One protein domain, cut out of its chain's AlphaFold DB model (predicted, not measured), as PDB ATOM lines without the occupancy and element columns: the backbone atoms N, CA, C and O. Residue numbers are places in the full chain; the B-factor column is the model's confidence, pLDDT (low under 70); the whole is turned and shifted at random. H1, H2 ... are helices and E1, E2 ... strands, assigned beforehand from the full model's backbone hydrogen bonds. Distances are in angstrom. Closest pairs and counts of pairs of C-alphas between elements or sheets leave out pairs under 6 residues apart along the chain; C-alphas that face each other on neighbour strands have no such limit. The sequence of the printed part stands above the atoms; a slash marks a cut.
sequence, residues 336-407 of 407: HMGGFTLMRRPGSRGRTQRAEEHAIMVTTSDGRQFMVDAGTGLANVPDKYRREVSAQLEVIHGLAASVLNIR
ATOM      1  N   HIS A 336     -27.689  34.799  56.685       49.56
ATOM      2  CA  HIS A 336     -27.150  35.918  57.454       49.56
ATOM      3  C   HIS A 336     -26.161  35.391  58.495       49.56
ATOM      4  O   HIS A 336     -26.563  34.686  59.418       49.56
ATOM      5  N   MET A 337     -24.882  35.748  58.372       53.88
ATOM      6  CA  MET A 337     -23.834  35.398  59.339       53.88
ATOM      7  C   MET A 337     -22.923  36.602  59.578       53.88
ATOM      8  O   MET A 337     -22.431  37.199  58.628       53.88
ATOM      9  N   GLY A 338     -22.700  36.976  60.841       52.94
ATOM     10  CA  GLY A 338     -21.696  37.987  61.220       52.94
ATOM     11  C   GLY A 338     -21.901  39.407  60.667       52.94
ATOM     12  O   GLY A 338     -20.958  40.188  60.674       52.94
ATOM     13  N   GLY A 339     -23.099  39.748  60.177       56.78
ATOM     14  CA  GLY A 339     -23.377  41.014  59.479       56.78
ATOM     15  C   GLY A 339     -23.315  40.925  57.948       56.78
ATOM     16  O   GLY A 339     -23.712  41.867  57.267       56.78
ATOM     17  N   PHE A 340     -22.903  39.782  57.397       55.59
ATOM     18  CA  PHE A 340     -22.874  39.521  55.960       55.59
ATOM     19  C   PHE A 340     -24.153  38.806  55.514       55.59
ATOM     20  O   PHE A 340     -24.633  37.885  56.180       55.59
ATOM     21  N   THR A 341     -24.701  39.232  54.373       59.06
ATOM     22  CA  THR A 341     -25.872  38.609  53.737       59.06
ATOM     23  C   THR A 341     -25.433  37.904  52.464       59.06
ATOM     24  O   THR A 341     -24.937  38.551  51.539       59.06
ATOM     25  N   LEU A 342     -25.628  36.587  52.411       57.09
ATOM     26  CA  LEU A 342     -25.196  35.742  51.304       57.09
ATOM     27  C   LEU A 342     -26.420  35.210  50.547       57.09
ATOM     28  O   LEU A 342     -27.266  34.508  51.106       57.09
ATOM     29  N   MET A 343     -26.513  35.555  49.261       55.78
ATOM     30  CA  MET A 343     -27.580  35.102  48.366       55.78
ATOM     31  C   MET A 343     -26.993  34.377  47.156       55.78
ATOM     32  O   MET A 343     -26.356  34.993  46.300       55.78
ATOM     33  N   ARG A 344     -27.256  33.069  47.035       58.16
ATOM     34  CA  ARG A 344     -27.081  32.368  45.755       58.16
ATOM     35  C   ARG A 344     -28.275  32.706  44.869       58.16
ATOM     36  O   ARG A 344     -29.412  32.382  45.209       58.16
ATOM     37  N   ARG A 345     -28.026  33.365  43.737       54.94
ATOM     38  CA  ARG A 345     -29.073  33.635  42.747       54.94
ATOM     39  C   ARG A 345     -29.454  32.308  42.072       54.94
ATOM     40  O   ARG A 345     -28.550  31.615  41.611       54.94
ATOM     41  N   PRO A 346     -30.743  31.926  41.991       54.59
ATOM     42  CA  PRO A 346     -31.136  30.770  41.193       54.59
ATOM     43  C   PRO A 346     -30.789  31.045  39.723       54.59
ATOM     44  O   PRO A 346     -31.230  32.053  39.164       54.59
ATOM     45  N   GLY A 347     -29.954  30.183  39.136       52.59
ATOM     46  CA  GLY A 347     -29.385  30.375  37.801       52.59
ATOM     47  C   GLY A 347     -30.458  30.522  36.723       52.59
ATOM     48  O   GLY A 347     -31.460  29.799  36.719       52.59
ATOM     49  N   SER A 348     -30.257  31.468  35.805       48.62
ATOM     50  CA  SER A 348     -31.189  31.671  34.702       48.62
ATOM     51  C   SER A 348     -31.016  30.553  33.664       48.62
ATOM     52  O   SER A 348     -29.899  30.197  33.290       48.62
ATOM     53  N   ARG A 349     -32.116  29.944  33.193       51.28
ATOM     54  CA  ARG A 349     -32.063  28.891  32.157       51.28
ATOM     55  C   ARG A 349     -31.790  29.502  30.774       51.28
ATOM     56  O   ARG A 349     -32.686  29.597  29.940       51.28
ATOM     57  N   GLY A 350     -30.544  29.914  30.550       47.06
ATOM     58  CA  GLY A 350     -30.003  30.407  29.282       47.06
ATOM     59  C   GLY A 350     -28.695  29.701  28.911       47.06
ATOM     60  O   GLY A 350     -28.053  29.072  29.745       47.06
ATOM     61  N   ARG A 351     -28.268  29.800  27.642       45.03
ATOM     62  CA  ARG A 351     -27.092  29.070  27.105       45.03
ATOM     63  C   ARG A 351     -25.728  29.458  27.722       45.03
ATOM     64  O   ARG A 351     -24.716  28.887  27.332       45.03
ATOM     65  N   THR A 352     -25.694  30.381  28.681       53.31
ATOM     66  CA  THR A 352     -24.523  30.815  29.469       53.31
ATOM     67  C   THR A 352     -24.344  30.060  30.800       53.31
ATOM     68  O   THR A 352     -23.452  30.404  31.574       53.31
ATOM     69  N   GLN A 353     -25.144  29.013  31.055       50.81
ATOM     70  CA  GLN A 353     -25.236  28.269  32.328       50.81
ATOM     71  C   GLN A 353     -23.920  28.025  33.092       50.81
ATOM     72  O   GLN A 353     -23.883  28.256  34.295       50.81
ATOM     73  N   ARG A 354     -22.836  27.605  32.422       51.25
ATOM     74  CA  ARG A 354     -21.589  27.197  33.104       51.25
ATOM     75  C   ARG A 354     -20.887  28.302  33.907       51.25
ATOM     76  O   ARG A 354     -20.147  27.966  34.821       51.25
ATOM     77  N   ALA A 355     -21.089  29.577  33.566       50.78
ATOM     78  CA  ALA A 355     -20.509  30.701  34.311       50.78
ATOM     79  C   ALA A 355     -21.430  31.145  35.466       50.78
ATOM     80  O   ALA A 355     -21.006  31.289  36.610       50.78
ATOM     81  N   GLU A 356     -22.736  31.276  35.201       52.94
ATOM     82  CA  GLU A 356     -23.708  31.704  36.220       52.94
ATOM     83  C   GLU A 356     -23.898  30.683  37.361       52.94
ATOM     84  O   GLU A 356     -24.254  31.076  38.471       52.94
ATOM     85  N   GLU A 357     -23.632  29.390  37.136       58.94
ATOM     86  CA  GLU A 357     -23.784  28.329  38.150       58.94
ATOM     87  C   GLU A 357     -22.793  28.440  39.336       58.94
ATOM     88  O   GLU A 357     -23.068  27.909  40.421       58.94
ATOM     89  N   HIS A 358     -21.693  29.193  39.182       69.38
ATOM     90  CA  HIS A 358     -20.641  29.362  40.197       69.38
ATOM     91  C   HIS A 358     -20.444  30.811  40.684       69.38
ATOM     92  O   HIS A 358     -19.454  31.112  41.350       69.38
ATOM     93  N   ALA A 359     -21.406  31.702  40.425       82.19
ATOM     94  CA  ALA A 359     -21.371  33.074  40.925       82.19
ATOM     95  C   ALA A 359     -21.790  33.184  42.409       82.19
ATOM     96  O   ALA A 359     -22.886  32.774  42.805       82.19
ATOM     97  N   ILE A 360     -20.940  33.811  43.226       87.75
ATOM     98  CA  ILE A 360     -21.205  34.183  44.622       87.75
ATOM     99  C   ILE A 360     -21.501  35.686  44.684       87.75
ATOM    100  O   ILE A 360     -20.771  36.502  44.118       87.75
ATOM    101  N   MET A 361     -22.575  36.069  45.377       91.06
ATOM    102  CA  MET A 361     -22.873  37.470  45.675       91.06
ATOM    103  C   MET A 361     -22.264  37.847  47.026       91.06
ATOM    104  O   MET A 361     -22.609  37.252  48.047       91.06
ATOM    105  N   VAL A 362     -21.373  38.836  47.016       91.31
ATOM    106  CA  VAL A 362     -20.633  39.330  48.183       91.31
ATOM    107  C   VAL A 362     -21.097  40.752  48.494       91.31
ATOM    108  O   VAL A 362     -21.197  41.573  47.579       91.31
ATOM    109  N   THR A 363     -21.385  41.048  49.764       93.12
ATOM    110  CA  THR A 363     -21.853  42.373  50.206       93.12
ATOM    111  C   THR A 363     -20.778  43.046  51.060       93.12
ATOM    112  O   THR A 363     -20.404  42.527  52.111       93.12
ATOM    113  N   THR A 364     -20.273  44.196  50.621       93.31
ATOM    114  CA  THR A 364     -19.289  44.993  51.369       93.31
ATOM    115  C   THR A 364     -19.942  45.759  52.519       93.31
ATOM    116  O   THR A 364     -21.153  45.980  52.548       93.31
ATOM    117  N   SER A 365     -19.124  46.198  53.470       91.38
ATOM    118  CA  SER A 365     -19.512  46.986  54.648       91.38
ATOM    119  C   SER A 365     -20.195  48.321  54.316       91.38
ATOM    120  O   SER A 365     -21.001  48.802  55.110       91.38
ATOM    121  N   ASP A 366     -19.949  48.892  53.131       94.00
ATOM    122  CA  ASP A 366     -20.673  50.065  52.610       94.00
ATOM    123  C   ASP A 366     -22.006  49.721  51.908       94.00
ATOM    124  O   ASP A 366     -22.630  50.585  51.292       94.00
ATOM    125  N   GLY A 367     -22.450  48.462  51.992       92.12
ATOM    126  CA  GLY A 367     -23.721  47.970  51.460       92.12
ATOM    127  C   GLY A 367     -23.731  47.692  49.955       92.12
ATOM    128  O   GLY A 367     -24.790  47.380  49.404       92.12
ATOM    129  N   ARG A 368     -22.590  47.798  49.259       91.75
ATOM    130  CA  ARG A 368     -22.505  47.448  47.833       91.75
ATOM    131  C   ARG A 368     -22.448  45.939  47.647       91.75
ATOM    132  O   ARG A 368     -21.911  45.211  48.472       91.75
ATOM    133  N   GLN A 369     -22.987  45.481  46.525       93.88
ATOM    134  CA  GLN A 369     -23.014  44.068  46.163       93.88
ATOM    135  C   GLN A 369     -22.158  43.843  44.921       93.88
ATOM    136  O   GLN A 369     -22.335  44.518  43.905       93.88
ATOM    137  N   PHE A 370     -21.249  42.876  45.004       93.06
ATOM    138  CA  PHE A 370     -20.408  42.434  43.900       93.06
ATOM    139  C   PHE A 370     -20.701  40.967  43.599       93.06
ATOM    140  O   PHE A 370     -20.869  40.152  44.506       93.06
ATOM    141  N   MET A 371     -20.781  40.634  42.314       90.81
ATOM    142  CA  MET A 371     -20.940  39.259  41.852       90.81
ATOM    143  C   MET A 371     -19.569  38.734  41.437       90.81
ATOM    144  O   MET A 371     -18.937  39.304  40.548       90.81
ATOM    145  N   VAL A 372     -19.113  37.675  42.100       90.69
ATOM    146  CA  VAL A 372     -17.816  37.040  41.857       90.69
ATOM    147  C   VAL A 372     -18.054  35.625  41.347       90.69
ATOM    148  O   VAL A 372     -18.547  34.770  42.076       90.69
ATOM    149  N   ASP A 373     -17.719  35.396  40.082       88.75
ATOM    150  CA  ASP A 373     -17.655  34.074  39.455       88.75
ATOM    151  C   ASP A 373     -16.234  33.510  39.617       88.75
ATOM    152  O   ASP A 373     -15.251  34.244  39.469       88.75
ATOM    153  N   ALA A 374     -16.124  32.208  39.891       78.88
ATOM    154  CA  ALA A 374     -14.867  31.465  39.910       78.88
ATOM    155  C   ALA A 374     -14.041  31.642  38.619       78.88
ATOM    156  O   ALA A 374     -12.813  31.658  38.682       78.88
ATOM    157  N   GLY A 375     -14.691  31.830  37.463       80.56
ATOM    158  CA  GLY A 375     -14.015  32.078  36.185       80.56
ATOM    159  C   GLY A 375     -13.356  33.460  36.063       80.56
ATOM    160  O   GLY A 375     -12.334  33.591  35.393       80.56
ATOM    161  N   THR A 376     -13.909  34.496  36.706       83.19
ATOM    162  CA  THR A 376     -13.386  35.881  36.632       83.19
ATOM    163  C   THR A 376     -12.645  36.335  37.887       83.19
ATOM    164  O   THR A 376     -11.923  37.335  37.850       83.19
ATOM    165  N   GLY A 377     -12.865  35.662  39.019       87.31
ATOM    166  CA  GLY A 377     -12.379  36.081  40.330       87.31
ATOM    167  C   GLY A 377     -12.693  37.552  40.623       87.31
ATOM    168  O   GLY A 377     -13.779  38.058  40.337       87.31
ATOM    169  N   LEU A 378     -11.702  38.268  41.157       92.56
ATOM    170  CA  LEU A 378     -11.820  39.674  41.562       92.56
ATOM    171  C   LEU A 378     -11.676  40.685  40.407       92.56
ATOM    172  O   LEU A 378     -11.620  41.890  40.666       92.56
ATOM    173  N   ALA A 379     -11.620  40.245  39.142       90.69
ATOM    174  CA  ALA A 379     -11.399  41.137  37.998       90.69
ATOM    175  C   ALA A 379     -12.429  42.283  37.938       90.69
ATOM    176  O   ALA A 379     -12.047  43.442  37.791       90.69
ATOM    177  N   ASN A 380     -13.708  41.966  38.166       87.56
ATOM    178  CA  ASN A 380     -14.828  42.916  38.143       87.56
ATOM    179  C   ASN A 380     -14.990  43.743  39.439       87.56
ATOM    180  O   ASN A 380     -15.858  44.613  39.513       87.56
ATOM    181  N   VAL A 381     -14.185  43.478  40.473       94.62
ATOM    182  CA  VAL A 381     -14.241  44.185  41.762       94.62
ATOM    183  C   VAL A 381     -13.275  45.378  41.723       94.62
ATOM    184  O   VAL A 381     -12.095  45.168  41.439       94.62
ATOM    185  N   PRO A 382     -13.710  46.620  42.022       95.75
ATOM    186  CA  PRO A 382     -12.814  47.778  42.097       95.75
ATOM    187  C   PRO A 382     -11.743  47.605  43.181       95.75
ATOM    188  O   PRO A 382     -12.063  47.146  44.276       95.75
ATOM    189  N   ASP A 383     -10.503  48.043  42.927       95.88
ATOM    190  CA  ASP A 383      -9.344  47.778  43.804       95.88
ATOM    191  C   ASP A 383      -9.571  48.121  45.282       95.88
ATOM    192  O   ASP A 383      -9.198  47.343  46.160       95.88
ATOM    193  N   LYS A 384     -10.270  49.228  45.566       97.12
ATOM    194  CA  LYS A 384     -10.619  49.641  46.936       97.12
ATOM    195  C   LYS A 384     -11.433  48.611  47.736       97.12
ATOM    196  O   LYS A 384     -11.372  48.642  48.958       97.12
ATOM    197  N   TYR A 385     -12.162  47.712  47.072       96.81
ATOM    198  CA  TYR A 385     -12.946  46.645  47.705       96.81
ATOM    199  C   TYR A 385     -12.298  45.261  47.568       96.81
ATOM    200  O   TYR A 385     -12.758  44.316  48.203       96.81
ATOM    201  N   ARG A 386     -11.228  45.101  46.769       95.94
ATOM    202  CA  ARG A 386     -10.656  43.773  46.474       95.94
ATOM    203  C   ARG A 386     -10.192  43.024  47.722       95.94
ATOM    204  O   ARG A 386     -10.472  41.838  47.812       95.94
ATOM    205  N   ARG A 387      -9.561  43.706  48.688       95.94
ATOM    206  CA  ARG A 387      -9.123  43.096  49.965       95.94
ATOM    207  C   ARG A 387     -10.287  42.663  50.862       95.94
ATOM    208  O   ARG A 387     -10.193  41.659  51.552       95.94
ATOM    209  N   GLU A 388     -11.369  43.436  50.874       93.69
ATOM    210  CA  GLU A 388     -12.561  43.120  51.666       93.69
ATOM    211  C   GLU A 388     -13.302  41.923  51.057       93.69
ATOM    212  O   GLU A 388     -13.622  40.963  51.751       93.69
ATOM    213  N   VAL A 389     -13.507  41.949  49.737       93.88
ATOM    214  CA  VAL A 389     -14.159  40.861  49.002       93.88
ATOM    215  C   VAL A 389     -13.302  39.588  49.010       93.88
ATOM    216  O   VAL A 389     -13.868  38.506  49.140       93.88
ATOM    217  N   SER A 390     -11.964  39.675  48.941       93.94
ATOM    218  CA  SER A 390     -11.089  38.497  49.053       93.94
ATOM    219  C   SER A 390     -11.189  37.842  50.430       93.94
ATOM    220  O   SER A 390     -11.441  36.644  50.499       93.94
ATOM    221  N   ALA A 391     -11.103  38.623  51.512       92.25
ATOM    222  CA  ALA A 391     -11.229  38.106  52.875       92.25
ATOM    223  C   ALA A 391     -12.604  37.452  53.121       92.25
ATOM    224  O   ALA A 391     -12.689  36.388  53.731       92.25
ATOM    225  N   GLN A 392     -13.689  38.041  52.601       90.06
ATOM    226  CA  GLN A 392     -15.017  37.421  52.682       90.06
ATOM    227  C   GLN A 392     -15.091  36.101  51.890       90.06
ATOM    228  O   GLN A 392     -15.667  35.131  52.383       90.06
ATOM    229  N   LEU A 393     -14.492  36.023  50.696       90.75
ATOM    230  CA  LEU A 393     -14.449  34.790  49.898       90.75
ATOM    231  C   LEU A 393     -13.597  33.692  50.545       90.75
ATOM    232  O   LEU A 393     -14.003  32.534  50.519       90.75
ATOM    233  N   GLU A 394     -12.469  34.035  51.169       89.56
ATOM    234  CA  GLU A 394     -11.639  33.094  51.934       89.56
ATOM    235  C   GLU A 394     -12.426  32.471  53.095       89.56
ATOM    236  O   GLU A 394     -12.430  31.249  53.244       89.56
ATOM    237  N   VAL A 395     -13.177  33.277  53.856       87.75
ATOM    238  CA  VAL A 395     -14.071  32.775  54.916       87.75
ATOM    239  C   VAL A 395     -15.154  31.855  54.340       87.75
ATOM    240  O   VAL A 395     -15.404  30.783  54.889       87.75
ATOM    241  N   ILE A 396     -15.773  32.220  53.212       85.50
ATOM    242  CA  ILE A 396     -16.787  31.384  52.544       85.50
ATOM    243  C   ILE A 396     -16.184  30.051  52.068       85.50
ATOM    244  O   ILE A 396     -16.810  29.005  52.241       85.50
ATOM    245  N   HIS A 397     -14.971  30.060  51.510       84.56
ATOM    246  CA  HIS A 397     -14.266  28.851  51.081       84.56
ATOM    247  C   HIS A 397     -13.850  27.970  52.269       84.56
ATOM    248  O   HIS A 397     -14.059  26.760  52.216       84.56
ATOM    249  N   GLY A 398     -13.346  28.555  53.361       82.56
ATOM    250  CA  GLY A 398     -13.013  27.828  54.591       82.56
ATOM    251  C   GLY A 398     -14.234  27.179  55.249       82.56
ATOM    252  O   GLY A 398     -14.168  26.027  55.683       82.56
ATOM    253  N   LEU A 399     -15.384  27.865  55.240       80.31
ATOM    254  CA  LEU A 399     -16.665  27.304  55.686       80.31
ATOM    255  C   LEU A 399     -17.153  26.185  54.755       80.31
ATOM    256  O   LEU A 399     -17.583  25.140  55.238       80.31
ATOM    257  N   ALA A 400     -17.059  26.360  53.434       77.44
ATOM    258  CA  ALA A 400     -17.440  25.327  52.470       77.44
ATOM    259  C   ALA A 400     -16.571  24.064  52.605       77.44
ATOM    260  O   ALA A 400     -17.110  22.959  52.628       77.44
ATOM    261  N   ALA A 401     -15.253  24.219  52.765       74.81
ATOM    262  CA  ALA A 401     -14.332  23.115  53.033       74.81
ATOM    263  C   ALA A 401     -14.672  22.404  54.353       74.81
ATOM    264  O   ALA A 401     -14.796  21.181  54.378       74.81
ATOM    265  N   SER A 402     -14.920  23.169  55.422       69.31
ATOM    266  CA  SER A 402     -15.331  22.632  56.725       69.31
ATOM    267  C   SER A 402     -16.629  21.824  56.643       69.31
ATOM    268  O   SER A 402     -16.696  20.729  57.185       69.31
ATOM    269  N   VAL A 403     -17.650  22.316  55.930       70.19
ATOM    270  CA  VAL A 403     -18.935  21.609  55.768       70.19
ATOM    271  C   VAL A 403     -18.796  20.341  54.919       70.19
ATOM    272  O   VAL A 403     -19.476  19.353  55.188       70.19
ATOM    273  N   LEU A 404     -17.919  20.340  53.912       65.06
ATOM    274  CA  LEU A 404     -17.693  19.172  53.053       65.06
ATOM    275  C   LEU A 404     -16.834  18.082  53.724       65.06
ATOM    276  O   LEU A 404     -17.007  16.914  53.388       65.06
ATOM    277  N   ASN A 405     -15.987  18.440  54.696       53.59
ATOM    278  CA  ASN A 405     -15.175  17.503  55.490       53.59
ATOM    279  C   ASN A 405     -15.923  16.831  56.666       53.59
ATOM    280  O   ASN A 405     -15.313  16.062  57.407       53.59
ATOM    281  N   ILE A 406     -17.223  17.089  56.865       51.94
ATOM    282  CA  ILE A 406     -18.047  16.418  57.896       51.94
ATOM    283  C   ILE A 406     -18.778  15.216  57.261       51.94
ATOM    284  O   ILE A 406     -20.009  15.158  57.219       51.94
ATOM    285  N   ARG A 407     -18.010  14.268  56.711       36.62
ATOM    286  CA  ARG A 407     -18.497  12.976  56.198       36.62
ATOM    287  C   ARG A 407     -17.539  11.844  56.528       36.62
ATOM    288  O   ARG A 407     -16.327  12.047  56.315       36.62
TER     289      ARG A 407
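AT A GLANCE: This is residues 336 to 407 of the 407 residues of the protein "Hypothetical protein" of Dunaliella tertiolecta (UniProt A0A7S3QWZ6). What is the picture? A strand hairpin, E2 and E3, makes the middle; the long helix H3 packs on E2, short E1 packs on E2 too, and residues 397 to 407, of which 397 to 404 belong to H3, stick out. What builds it? The 72 printed residues include E1, H1, E2, E3, H2, H3 in chain order, a mixed class, only just compact, close to loose: radius of gyration of the C-alphas 13.0 A, spans 37 by 33 by 20 A.

IN THESE COORDINATES: Where are the short elements? E1 is residues 340 to 342, from C-alpha 340 at (-22.874, 39.521, 55.960); H1 353 to 356; E2 359 to 363; E3 369 to 373; H2 377 to 380. And the long helix? H3, residues 383 to 404, 31.2 A long, ends at C-alpha 404 (-17.693, 19.172, 53.053).

HOW THE PARTS SIT: How do strands pair? Hairpin E2 and E3 is antiparallel at 154 degrees; N 360 and O 372, 2.8 A apart, are within hydrogen-bond range. E1 pairs with no named strand; its closest C-alphas with E2, Leu 342 and Met 361, are 6.3 A apart. What of the helices? The closest C-alphas of E2 and H3, Val 362 and Val 389, are 6.7 A apart. H2 and H3 only just touch, with 3 pairs of C-alphas within 8 A, closest Leu 378 and Arg 386, 6.5 A; 16 of 18 O i to N i+4 pairs in H3 are within range, and H1 and H2 are too short for one.

THE WHOLE: How large? The farthest C-alphas, Lys 384 and Arg 407, are 38.6 A apart; the printed part has no cut and no long link. Where is confidence low? The model's pLDDT is under 70 at residues 336 to 358, 402 and 404 to 407.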